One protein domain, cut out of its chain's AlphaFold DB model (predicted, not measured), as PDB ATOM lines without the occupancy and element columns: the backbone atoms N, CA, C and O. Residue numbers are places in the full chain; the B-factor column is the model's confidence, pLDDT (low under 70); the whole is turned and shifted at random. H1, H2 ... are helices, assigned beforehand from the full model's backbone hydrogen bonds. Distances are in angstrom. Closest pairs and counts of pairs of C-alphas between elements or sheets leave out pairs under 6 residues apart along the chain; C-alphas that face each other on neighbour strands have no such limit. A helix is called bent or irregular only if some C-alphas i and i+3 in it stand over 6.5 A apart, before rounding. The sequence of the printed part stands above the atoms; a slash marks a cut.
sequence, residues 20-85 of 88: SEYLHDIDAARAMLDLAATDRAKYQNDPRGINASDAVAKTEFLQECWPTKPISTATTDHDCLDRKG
ATOM      1  N   SER A  20      44.553  -4.748  46.864       96.38
ATOM      2  CA  SER A  20      43.232  -4.457  46.313       96.38
ATOM      3  C   SER A  20      42.388  -3.614  47.269       96.38
ATOM      4  O   SER A  20      41.851  -2.582  46.876       96.38
ATOM      5  N   GLU A  21      42.351  -3.990  48.550       96.12
ATOM      6  CA  GLU A  21      41.679  -3.200  49.589       96.12
ATOM      7  C   GLU A  21      42.275  -1.788  49.684       96.12
ATOM      8  O   GLU A  21      41.528  -0.816  49.745       96.12
ATOM      9  N   TYR A  22      43.602  -1.652  49.588       97.12
ATOM     10  CA  TYR A  22      44.269  -0.347  49.539       97.12
ATOM     11  C   TYR A  22      44.043   0.436  48.238       97.12
ATOM     12  O   TYR A  22      44.106   1.657  48.260       97.12
ATOM     13  N   LEU A  23      43.778  -0.210  47.102       97.06
ATOM     14  CA  LEU A  23      43.384   0.499  45.880       97.06
ATOM     15  C   LEU A  23      41.988   1.104  46.029       97.06
ATOM     16  O   LEU A  23      41.753   2.212  45.560       97.06
ATOM     17  N   HIS A  24      41.073   0.413  46.706       96.62
ATOM     18  CA  HIS A  24      39.762   0.978  47.018       96.62
ATOM     19  C   HIS A  24      39.806   2.017  48.142       96.62
ATOM     20  O   HIS A  24      38.909   2.853  48.193       96.62
ATOM     21  N   ASP A  25      40.827   1.989  49.000       96.44
ATOM     22  CA  ASP A  25      41.067   2.984  50.047       96.44
ATOM     23  C   ASP A  25      42.496   3.550  49.968       96.44
ATOM     24  O   ASP A  25      43.376   3.274  50.793       96.44
ATOM     25  N   ILE A  26      42.741   4.334  48.916       96.25
ATOM     26  CA  ILE A  26      44.074   4.853  48.599       96.25
ATOM     27  C   ILE A  26      44.577   5.870  49.631       96.25
ATOM     28  O   ILE A  26      45.788   6.023  49.811       96.25
ATOM     29  N   ASP A  27      43.670   6.534  50.347       97.00
ATOM     30  CA  ASP A  27      44.029   7.430  51.445       97.00
ATOM     31  C   ASP A  27      44.584   6.635  52.640       97.00
ATOM     32  O   ASP A  27      45.605   7.027  53.213       97.00
ATOM     33  N   ALA A  28      44.012   5.464  52.955       96.50
ATOM     34  CA  ALA A  28      44.583   4.555  53.952       96.50
ATOM     35  C   ALA A  28      45.949   3.995  53.525       96.50
ATOM     36  O   ALA A  28      46.842   3.840  54.363       96.50
ATOM     37  N   ALA A  29      46.151   3.736  52.228       96.50
ATOM     38  CA  ALA A  29      47.449   3.313  51.703       96.50
ATOM     39  C   ALA A  29      48.523   4.389  51.941       96.50
ATOM     40  O   ALA A  29      49.600   4.099  52.463       96.50
ATOM     41  N   ARG A  30      48.212   5.652  51.626       96.75
ATOM     42  CA  ARG A  30      49.119   6.786  51.869       96.75
ATOM     43  C   ARG A  30      49.416   6.969  53.354       96.75
ATOM     44  O   ARG A  30      50.583   7.064  53.715       96.75
ATOM     45  N   ALA A  31      48.398   6.906  54.212       96.56
ATOM     46  CA  ALA A  31      48.584   6.991  55.659       96.56
ATOM     47  C   ALA A  31      49.489   5.870  56.204       96.56
ATOM     48  O   ALA A  31      50.304   6.107  57.096       96.56
ATOM     49  N   MET A  32      49.396   4.655  55.650       95.31
ATOM     50  CA  MET A  32      50.283   3.547  56.017       95.31
ATOM     51  C   MET A  32      51.731   3.794  55.578       95.31
ATOM     52  O   MET A  32      52.656   3.454  56.314       95.31
ATOM     53  N   LEU A  33      51.951   4.396  54.405       95.38
ATOM     54  CA  LEU A  33      53.293   4.774  53.948       95.38
ATOM     55  C   LEU A  33      53.890   5.905  54.788       95.38
ATOM     56  O   LEU A  33      55.068   5.835  55.141       95.38
ATOM     57  N   ASP A  34      53.081   6.892  55.169       95.62
ATOM     58  CA  ASP A  34      53.493   7.955  56.087       95.62
ATOM     59  C   ASP A  34      53.873   7.371  57.452       95.62
ATOM     60  O   ASP A  34      54.932   7.688  57.994       95.62
ATOM     61  N   LEU A  35      53.075   6.432  57.974       93.31
ATOM     62  CA  LEU A  35      53.399   5.701  59.198       93.31
ATOM     63  C   LEU A  35      54.706   4.906  59.046       93.31
ATOM     64  O   LEU A  35      55.581   4.988  59.910       93.31
ATOM     65  N   ALA A  36      54.879   4.188  57.935       91.44
ATOM     66  CA  ALA A  36      56.096   3.433  57.646       91.44
ATOM     67  C   ALA A  36      57.340   4.331  57.542       91.44
ATOM     68  O   ALA A  36      58.442   3.911  57.899       91.44
ATOM     69  N   ALA A  37      57.175   5.581  57.102       92.44
ATOM     70  CA  ALA A  37      58.254   6.557  57.049       92.44
ATOM     71  C   ALA A  37      58.711   7.022  58.441       92.44
ATOM     72  O   ALA A  37      59.878   7.392  58.585       92.44
ATOM     73  N   THR A  38      57.844   6.964  59.461       94.44
ATOM     74  CA  THR A  38      58.203   7.345  60.839       94.44
ATOM     75  C   THR A  38      59.099   6.317  61.536       94.44
ATOM     76  O   THR A  38      59.945   6.700  62.340       94.44
ATOM     77  N   ASP A  39      58.967   5.028  61.201       89.69
ATOM     78  CA  ASP A  39      59.795   3.944  61.745       89.69
ATOM     79  C   ASP A  39      60.098   2.879  60.681       89.69
ATOM     80  O   ASP A  39      59.513   1.793  60.622       89.69
ATOM     81  N   ARG A  40      61.062   3.192  59.815       86.12
ATOM     82  CA  ARG A  40      61.445   2.302  58.710       86.12
ATOM     83  C   ARG A  40      61.926   0.932  59.184       86.12
ATOM     84  O   ARG A  40      61.666  -0.058  58.509       86.12
ATOM     85  N   ALA A  41      62.615   0.856  60.325       88.44
ATOM     86  CA  ALA A  41      63.158  -0.403  60.834       88.44
ATOM     87  C   ALA A  41      62.043  -1.369  61.255       88.44
ATOM     88  O   ALA A  41      62.140  -2.573  61.008       88.44
ATOM     89  N   LYS A  42      60.967  -0.834  61.839       87.00
ATOM     90  CA  LYS A  42      59.772  -1.601  62.193       87.00
ATOM     91  C   LYS A  42      58.967  -2.031  60.965       87.00
ATOM     92  O   LYS A  42      58.512  -3.171  60.916       87.00
ATOM     93  N   TYR A  43      58.804  -1.144  59.982       88.50
ATOM     94  CA  TYR A  43      57.882  -1.355  58.858       88.50
ATOM     95  C   TYR A  43      58.520  -1.920  57.576       88.50
ATOM     96  O   TYR A  43      57.789  -2.260  56.650       88.50
ATOM     97  N   GLN A  44      59.848  -2.093  57.514       85.75
ATOM     98  CA  GLN A  44      60.567  -2.578  56.316       85.75
ATOM     99  C   GLN A  44      60.020  -3.888  55.723       85.75
ATOM    100  O   GLN A  44      60.054  -4.072  54.511       85.75
ATOM    101  N   ASN A  45      59.518  -4.785  56.575       90.56
ATOM    102  CA  ASN A  45      58.964  -6.085  56.190       90.56
ATOM    103  C   ASN A  45      57.487  -6.206  56.598       90.56
ATOM    104  O   ASN A  45      56.958  -7.315  56.659       90.56
ATOM    105  N   ASP A  46      56.830  -5.088  56.935       91.75
ATOM    106  CA  ASP A  46      55.414  -5.103  57.286       91.75
ATOM    107  C   ASP A  46      54.591  -5.305  56.003       91.75
ATOM    108  O   ASP A  46      54.634  -4.458  55.101       91.75
ATOM    109  N   PRO A  47      53.816  -6.399  55.899       93.94
ATOM    110  CA  PRO A  47      53.004  -6.655  54.718       93.94
ATOM    111  C   PRO A  47      51.962  -5.551  54.465       93.94
ATOM    112  O   PRO A  47      51.587  -5.336  53.317       93.94
ATOM    113  N   ARG A  48      51.542  -4.786  55.486       93.62
ATOM    114  CA  ARG A  48      50.687  -3.599  55.316       93.62
ATOM    115  C   ARG A  48      51.391  -2.519  54.502       93.62
ATOM    116  O   ARG A  48      50.779  -1.961  53.598       93.62
ATOM    117  N   GLY A  49      52.655  -2.235  54.820       94.06
ATOM    118  CA  GLY A  49      53.462  -1.236  54.119       94.06
ATOM    119  C   GLY A  49      53.780  -1.661  52.688       94.06
ATOM    120  O   GLY A  49      53.670  -0.854  51.769       94.06
ATOM    121  N   ILE A  50      54.085  -2.947  52.485       95.19
ATOM    122  CA  ILE A  50      54.329  -3.522  51.153       95.19
ATOM    123  C   ILE A  50      53.072  -3.407  50.277       95.19
ATOM    124  O   ILE A  50      53.143  -2.869  49.174       95.19
ATOM    125  N   ASN A  51      51.914  -3.844  50.783       96.25
ATOM    126  CA  ASN A  51      50.653  -3.790  50.040       96.25
ATOM    127  C   ASN A  51      50.204  -2.343  49.767       96.25
ATOM    128  O   ASN A  51      49.709  -2.050  48.681       96.25
ATOM    129  N   ALA A  52      50.405  -1.431  50.724       96.38
ATOM    130  CA  ALA A  52      50.117  -0.011  50.545       96.38
ATOM    131  C   ALA A  52      51.023   0.628  49.480       96.38
ATOM    132  O   ALA A  52      50.545   1.374  48.625       96.38
ATOM    133  N   SER A  53      52.320   0.302  49.485       95.75
ATOM    134  CA  SER A  53      53.276   0.778  48.479       95.75
ATOM    135  C   SER A  53      52.908   0.293  47.081       95.75
ATOM    136  O   SER A  53      52.948   1.073  46.131       95.75
ATOM    137  N   ASP A  54      52.543  -0.983  46.955       96.69
ATOM    138  CA  ASP A  54      52.112  -1.571  45.687       96.69
ATOM    139  C   ASP A  54      50.819  -0.913  45.180       96.69
ATOM    140  O   ASP A  54      50.714  -0.573  44.002       96.69
ATOM    141  N   ALA A  55      49.859  -0.634  46.070       96.88
ATOM    142  CA  ALA A  55      48.622   0.056  45.712       96.88
ATOM    143  C   ALA A  55      48.890   1.477  45.198       96.88
ATOM    144  O   ALA A  55      48.391   1.849  44.135       96.88
ATOM    145  N   VAL A  56      49.731   2.252  45.895       96.19
ATOM    146  CA  VAL A  56      50.104   3.610  45.468       96.19
ATOM    147  C   VAL A  56      50.842   3.592  44.130       96.19
ATOM    148  O   VAL A  56      50.496   4.379  43.250       96.19
ATOM    149  N   ALA A  57      51.785   2.670  43.919       96.50
ATOM    150  CA  ALA A  57      52.489   2.536  42.640       96.50
ATOM    151  C   ALA A  57      51.534   2.187  41.483       96.50
ATOM    152  O   ALA A  57      51.642   2.732  40.386       96.50
ATOM    153  N   LYS A  58      50.544   1.322  41.729       95.56
ATOM    154  CA  LYS A  58      49.545   0.936  40.724       95.56
ATOM    155  C   LYS A  58      48.634   2.081  40.289       95.56
ATOM    156  O   LYS A  58      48.115   2.013  39.175       95.56
ATOM    157  N   THR A  59      48.465   3.133  41.096       93.25
ATOM    158  CA  THR A  59      47.648   4.299  40.701       93.25
ATOM    159  C   THR A  59      48.143   4.960  39.415       93.25
ATOM    160  O   THR A  59      47.331   5.493  38.665       93.25
ATOM    161  N   GLU A  60      49.439   4.863  39.097       91.25
ATOM    162  CA  GLU A  60      50.011   5.398  37.858       91.25
ATOM    163  C   GLU A  60      49.473   4.692  36.603       91.25
ATOM    164  O   GLU A  60      49.281   5.337  35.574       91.25
ATOM    165  N   PHE A  61      49.174   3.393  36.702       92.81
ATOM    166  CA  PHE A  61      48.687   2.550  35.602       92.81
ATOM    167  C   PHE A  61      47.167   2.348  35.612       92.81
ATOM    168  O   PHE A  61      46.630   1.671  34.738       92.81
ATOM    169  N   LEU A  62      46.491   2.881  36.630       94.75
ATOM    170  CA  LEU A  62      45.052   2.753  36.856       94.75
ATOM    171  C   LEU A  62      44.377   4.125  36.960       94.75
ATOM    172  O   LEU A  62      43.313   4.240  37.564       94.75
ATOM    173  N   GLN A  63      44.998   5.173  36.408       92.38
ATOM    174  CA  GLN A  63      44.526   6.559  36.527       92.38
ATOM    175  C   GLN A  63      43.090   6.734  36.027       92.38
ATOM    176  O   GLN A  63      42.372   7.590  36.532       92.38
ATOM    177  N   GLU A  64      42.639   5.909  35.081       95.00
ATOM    178  CA  GLU A  64      41.257   5.913  34.601       95.00
ATOM    179  C   GLU A  64      40.227   5.581  35.691       95.00
ATOM    180  O   GLU A  64      39.073   5.985  35.566       95.00
ATOM    181  N   CYS A  65      40.628   4.893  36.764       96.12
ATOM    182  CA  CYS A  65      39.770   4.624  37.916       96.12
ATOM    183  C   CYS A  65      39.737   5.792  38.919       96.12
ATOM    184  O   CYS A  65      39.044   5.709  39.927       96.12
ATOM    185  N   TRP A  66      40.439   6.892  38.634       95.69
ATOM    186  CA  TRP A  66      40.349   8.163  39.354       95.69
ATOM    187  C   TRP A  66      40.107   9.305  38.360       95.69
ATOM    188  O   TRP A  66      41.032  10.044  38.013       95.69
ATOM    189  N   PRO A  67      38.858   9.484  37.891       90.19
ATOM    190  CA  PRO A  67      38.537  10.437  36.826       90.19
ATOM    191  C   PRO A  67      38.778  11.902  37.220       90.19
ATOM    192  O   PRO A  67      38.883  12.773  36.356       90.19
ATOM    193  N   THR A  68      38.869  12.192  38.518       91.00
ATOM    194  CA  THR A  68      39.063  13.542  39.050       91.00
ATOM    195  C   THR A  68      40.312  13.621  39.915       91.00
ATOM    196  O   THR A  68      40.563  12.741  40.739       91.00
ATOM    197  N   LYS A  69      41.066  14.716  39.776       88.31
ATOM    198  CA  LYS A  69      42.207  15.028  40.644       88.31
ATOM    199  C   LYS A  69      41.761  15.875  41.851       88.31
ATOM    200  O   LYS A  69      40.893  16.729  41.677       88.31
ATOM    201  N   PRO A  70      42.392  15.712  43.029       90.88
ATOM    202  CA  PRO A  70      43.451  14.743  43.327       90.88
ATOM    203  C   PRO A  70      42.926  13.301  43.450       90.88
ATOM    204  O   PRO A  70      41.752  13.072  43.736       90.88
ATOM    205  N   ILE A  71      43.817  12.326  43.239       92.62
ATOM    206  CA  ILE A  71      43.548  10.910  43.541       92.62
ATOM    207  C   ILE A  71      43.330  10.785  45.050       92.62
ATOM    208  O   ILE A  71      44.220  11.170  45.817       92.62
ATOM    209  N   SER A  72      42.176  10.256  45.446       95.25
ATOM    210  CA  SER A  72      41.753  10.027  46.832       95.25
ATOM    211  C   SER A  72      40.743   8.887  46.879       95.25
ATOM    212  O   SER A  72      40.183   8.528  45.841       95.25
ATOM    213  N   THR A  73      40.454   8.365  48.069       94.50
ATOM    214  CA  THR A  73      39.423   7.337  48.260       94.50
ATOM    215  C   THR A  73      38.052   7.856  47.815       94.50
ATOM    216  O   THR A  73      37.277   7.134  47.197       94.50
ATOM    217  N   ALA A  74      37.776   9.145  48.044       94.56
ATOM    218  CA  ALA A  74      36.520   9.787  47.661       94.56
ATOM    219  C   ALA A  74      36.334   9.946  46.141       94.56
ATOM    220  O   ALA A  74      35.207  10.099  45.673       94.56
ATOM    221  N   THR A  75      37.424   9.941  45.372       94.19
ATOM    222  CA  THR A  75      37.406  10.099  43.910       94.19
ATOM    223  C   THR A  75      37.605   8.779  43.166       94.19
ATOM    224  O   THR A  75      37.720   8.783  41.940       94.19
ATOM    225  N   THR A  76      37.643   7.658  43.891       95.50
ATOM    226  CA  THR A  76      37.810   6.315  43.335       95.50
ATOM    227  C   THR A  76      36.536   5.844  42.630       95.50
ATOM    228  O   THR A  76      35.476   5.715  43.241       95.50
ATOM    229  N   ASP A  77      36.644   5.488  41.351       96.50
ATOM    230  CA  ASP A  77      35.667   4.636  40.674       96.50
ATOM    231  C   ASP A  77      35.930   3.179  41.083       96.50
ATOM    232  O   ASP A  77      36.769   2.473  40.510       96.50
ATOM    233  N   HIS A  78      35.225   2.727  42.120       95.69
ATOM    234  CA  HIS A  78      35.389   1.368  42.630       95.69
ATOM    235  C   HIS A  78      34.979   0.306  41.601       95.69
ATOM    236  O   HIS A  78      35.620  -0.740  41.538       95.69
ATOM    237  N   ASP A  79      33.985   0.583  40.755       96.50
ATOM    238  CA  ASP A  79      33.545  -0.363  39.731       96.50
ATOM    239  C   ASP A  79      34.609  -0.517  38.634       96.50
ATOM    240  O   ASP A  79      34.787  -1.603  38.077       96.50
ATOM    241  N   CYS A  80      35.350   0.551  38.317       96.94
ATOM    242  CA  CYS A  80      36.516   0.482  37.436       96.94
ATOM    243  C   CYS A  80      37.582  -0.476  37.980       96.94
ATOM    244  O   CYS A  80      38.066  -1.333  37.235       96.94
ATOM    245  N   LEU A  81      37.909  -0.373  39.272       97.12
ATOM    246  CA  LEU A  81      38.862  -1.269  39.933       97.12
ATOM    247  C   LEU A  81      38.360  -2.719  39.955       97.12
ATOM    248  O   LEU A  81      39.091  -3.625  39.538       97.12
ATOM    249  N   ASP A  82      37.089  -2.922  40.312       96.25
ATOM    250  CA  ASP A  82      36.446  -4.237  40.366       96.25
ATOM    251  C   ASP A  82      36.477  -4.923  38.979       96.25
ATOM    252  O   ASP A  82      36.841  -6.100  38.863       96.25
ATOM    253  N   ARG A  83      36.193  -4.182  37.892       96.44
ATOM    254  CA  ARG A  83      36.283  -4.676  36.498       96.44
ATOM    255  C   ARG A  83      37.705  -5.029  36.065       96.44
ATOM    256  O   ARG A  83      37.879  -5.865  35.180       96.44
ATOM    257  N   LYS A  84      38.717  -4.413  36.673       95.06
ATOM    258  CA  LYS A  84      40.137  -4.703  36.425       95.06
ATOM    259  C   LYS A  84      40.685  -5.837  37.295       95.06
ATOM    260  O   LYS A  84      41.860  -6.175  37.173       95.06
ATOM    261  N   GLY A  85      39.842  -6.450  38.126       94.94
ATOM    262  CA  GLY A  85      40.197  -7.596  38.961       94.94
ATOM    263  C   GLY A  85      40.703  -7.232  40.357       94.94
ATOM    264  O   GLY A  85      41.041  -8.137  41.118       94.94
TER     265      GLY A  85
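What this domain is: This is residues 20 to 85 of the 88 residues of an uncharacterized protein of Xylella fastidiosa MUL0034 (UniProt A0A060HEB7). Two longer helices, H2 and H4, pack on each other at a steep angle and run opposite ways, joined at one end of the long axis by a turn that holds the short helix H3. The short helix H1 packs on H4, and the other end of the long axis is made by a long loop, residues 62 to 77, and the small helix H5. The printed part has 66 residues with five named helices, H1 to H5 in order along the chain, and no named strand; the class is all helix. The whole is compact, with a radius of gyration of the C-alphas of 12.2 A, yet elongated in outline, spanning 36 by 23 by 16 A.

How they stand to each other: H4, residues 47 to 61, is the longest helix. It touches H2, residues 26 to 38, at a steep tilt of 53 degrees, opposite ways; their closest C-alphas, of Ala 29 and Ala 52, are 4.4 A apart. H1, residues 20 to 24, is the hub, touching three helices. It touches H4, with the closest C-alphas, of Leu 23 and Ala 55, 5.3 A apart. H1 and H2 only just touch, with 3 pairs of C-alphas within 8 A, and only at the corner by their link; H2 does so with residues 28 to 29 alone, and the closest C-alphas, of Tyr 22 and Ala 29, are 5.3 A apart. H5, residues 78 to 83, only just touches H1, with 3 pairs of C-alphas within 8 A; the closest, of His 24 and His 78, are 6.2 A apart. H3, residues 40 to 43, is close to H2 but not clearly touching it, the closest C-alphas being those of Ala 36 and Tyr 43 at 5.3 A. H5 is apart from H2, H3 and H4. Each O i to N i+4 pair is within hydrogen-bond range in H1, H2 and H5, and 9 of 11 are in H4; H3 is too short for such a pair.

Where its parts are: H4 measures 21.7 A from first to last C-alpha, beginning at C-alpha 47 at (53.004, -6.655, 54.718). It is neither bent nor irregular, but only just: C-alphas 57 and 60 are 6.1 A apart. H2 measures 18.9 A, H5 8.7 A, H1 6.5 A and H3 5.1 A. H1 begins at C-alpha 20 at (43.232, -4.457, 46.313), and H5 ends at C-alpha 83 at (36.283, -4.676, 36.498).

The domain as a whole: The two C-alphas farthest apart, of Ala 41 and Arg 83, are 36.5 A apart. The printed part has no cut. The link from H4 to H5, 16 residues, is long; the other three links are tight. The mean pLDDT of the printed part is 94.2, and no printed residue is under 70.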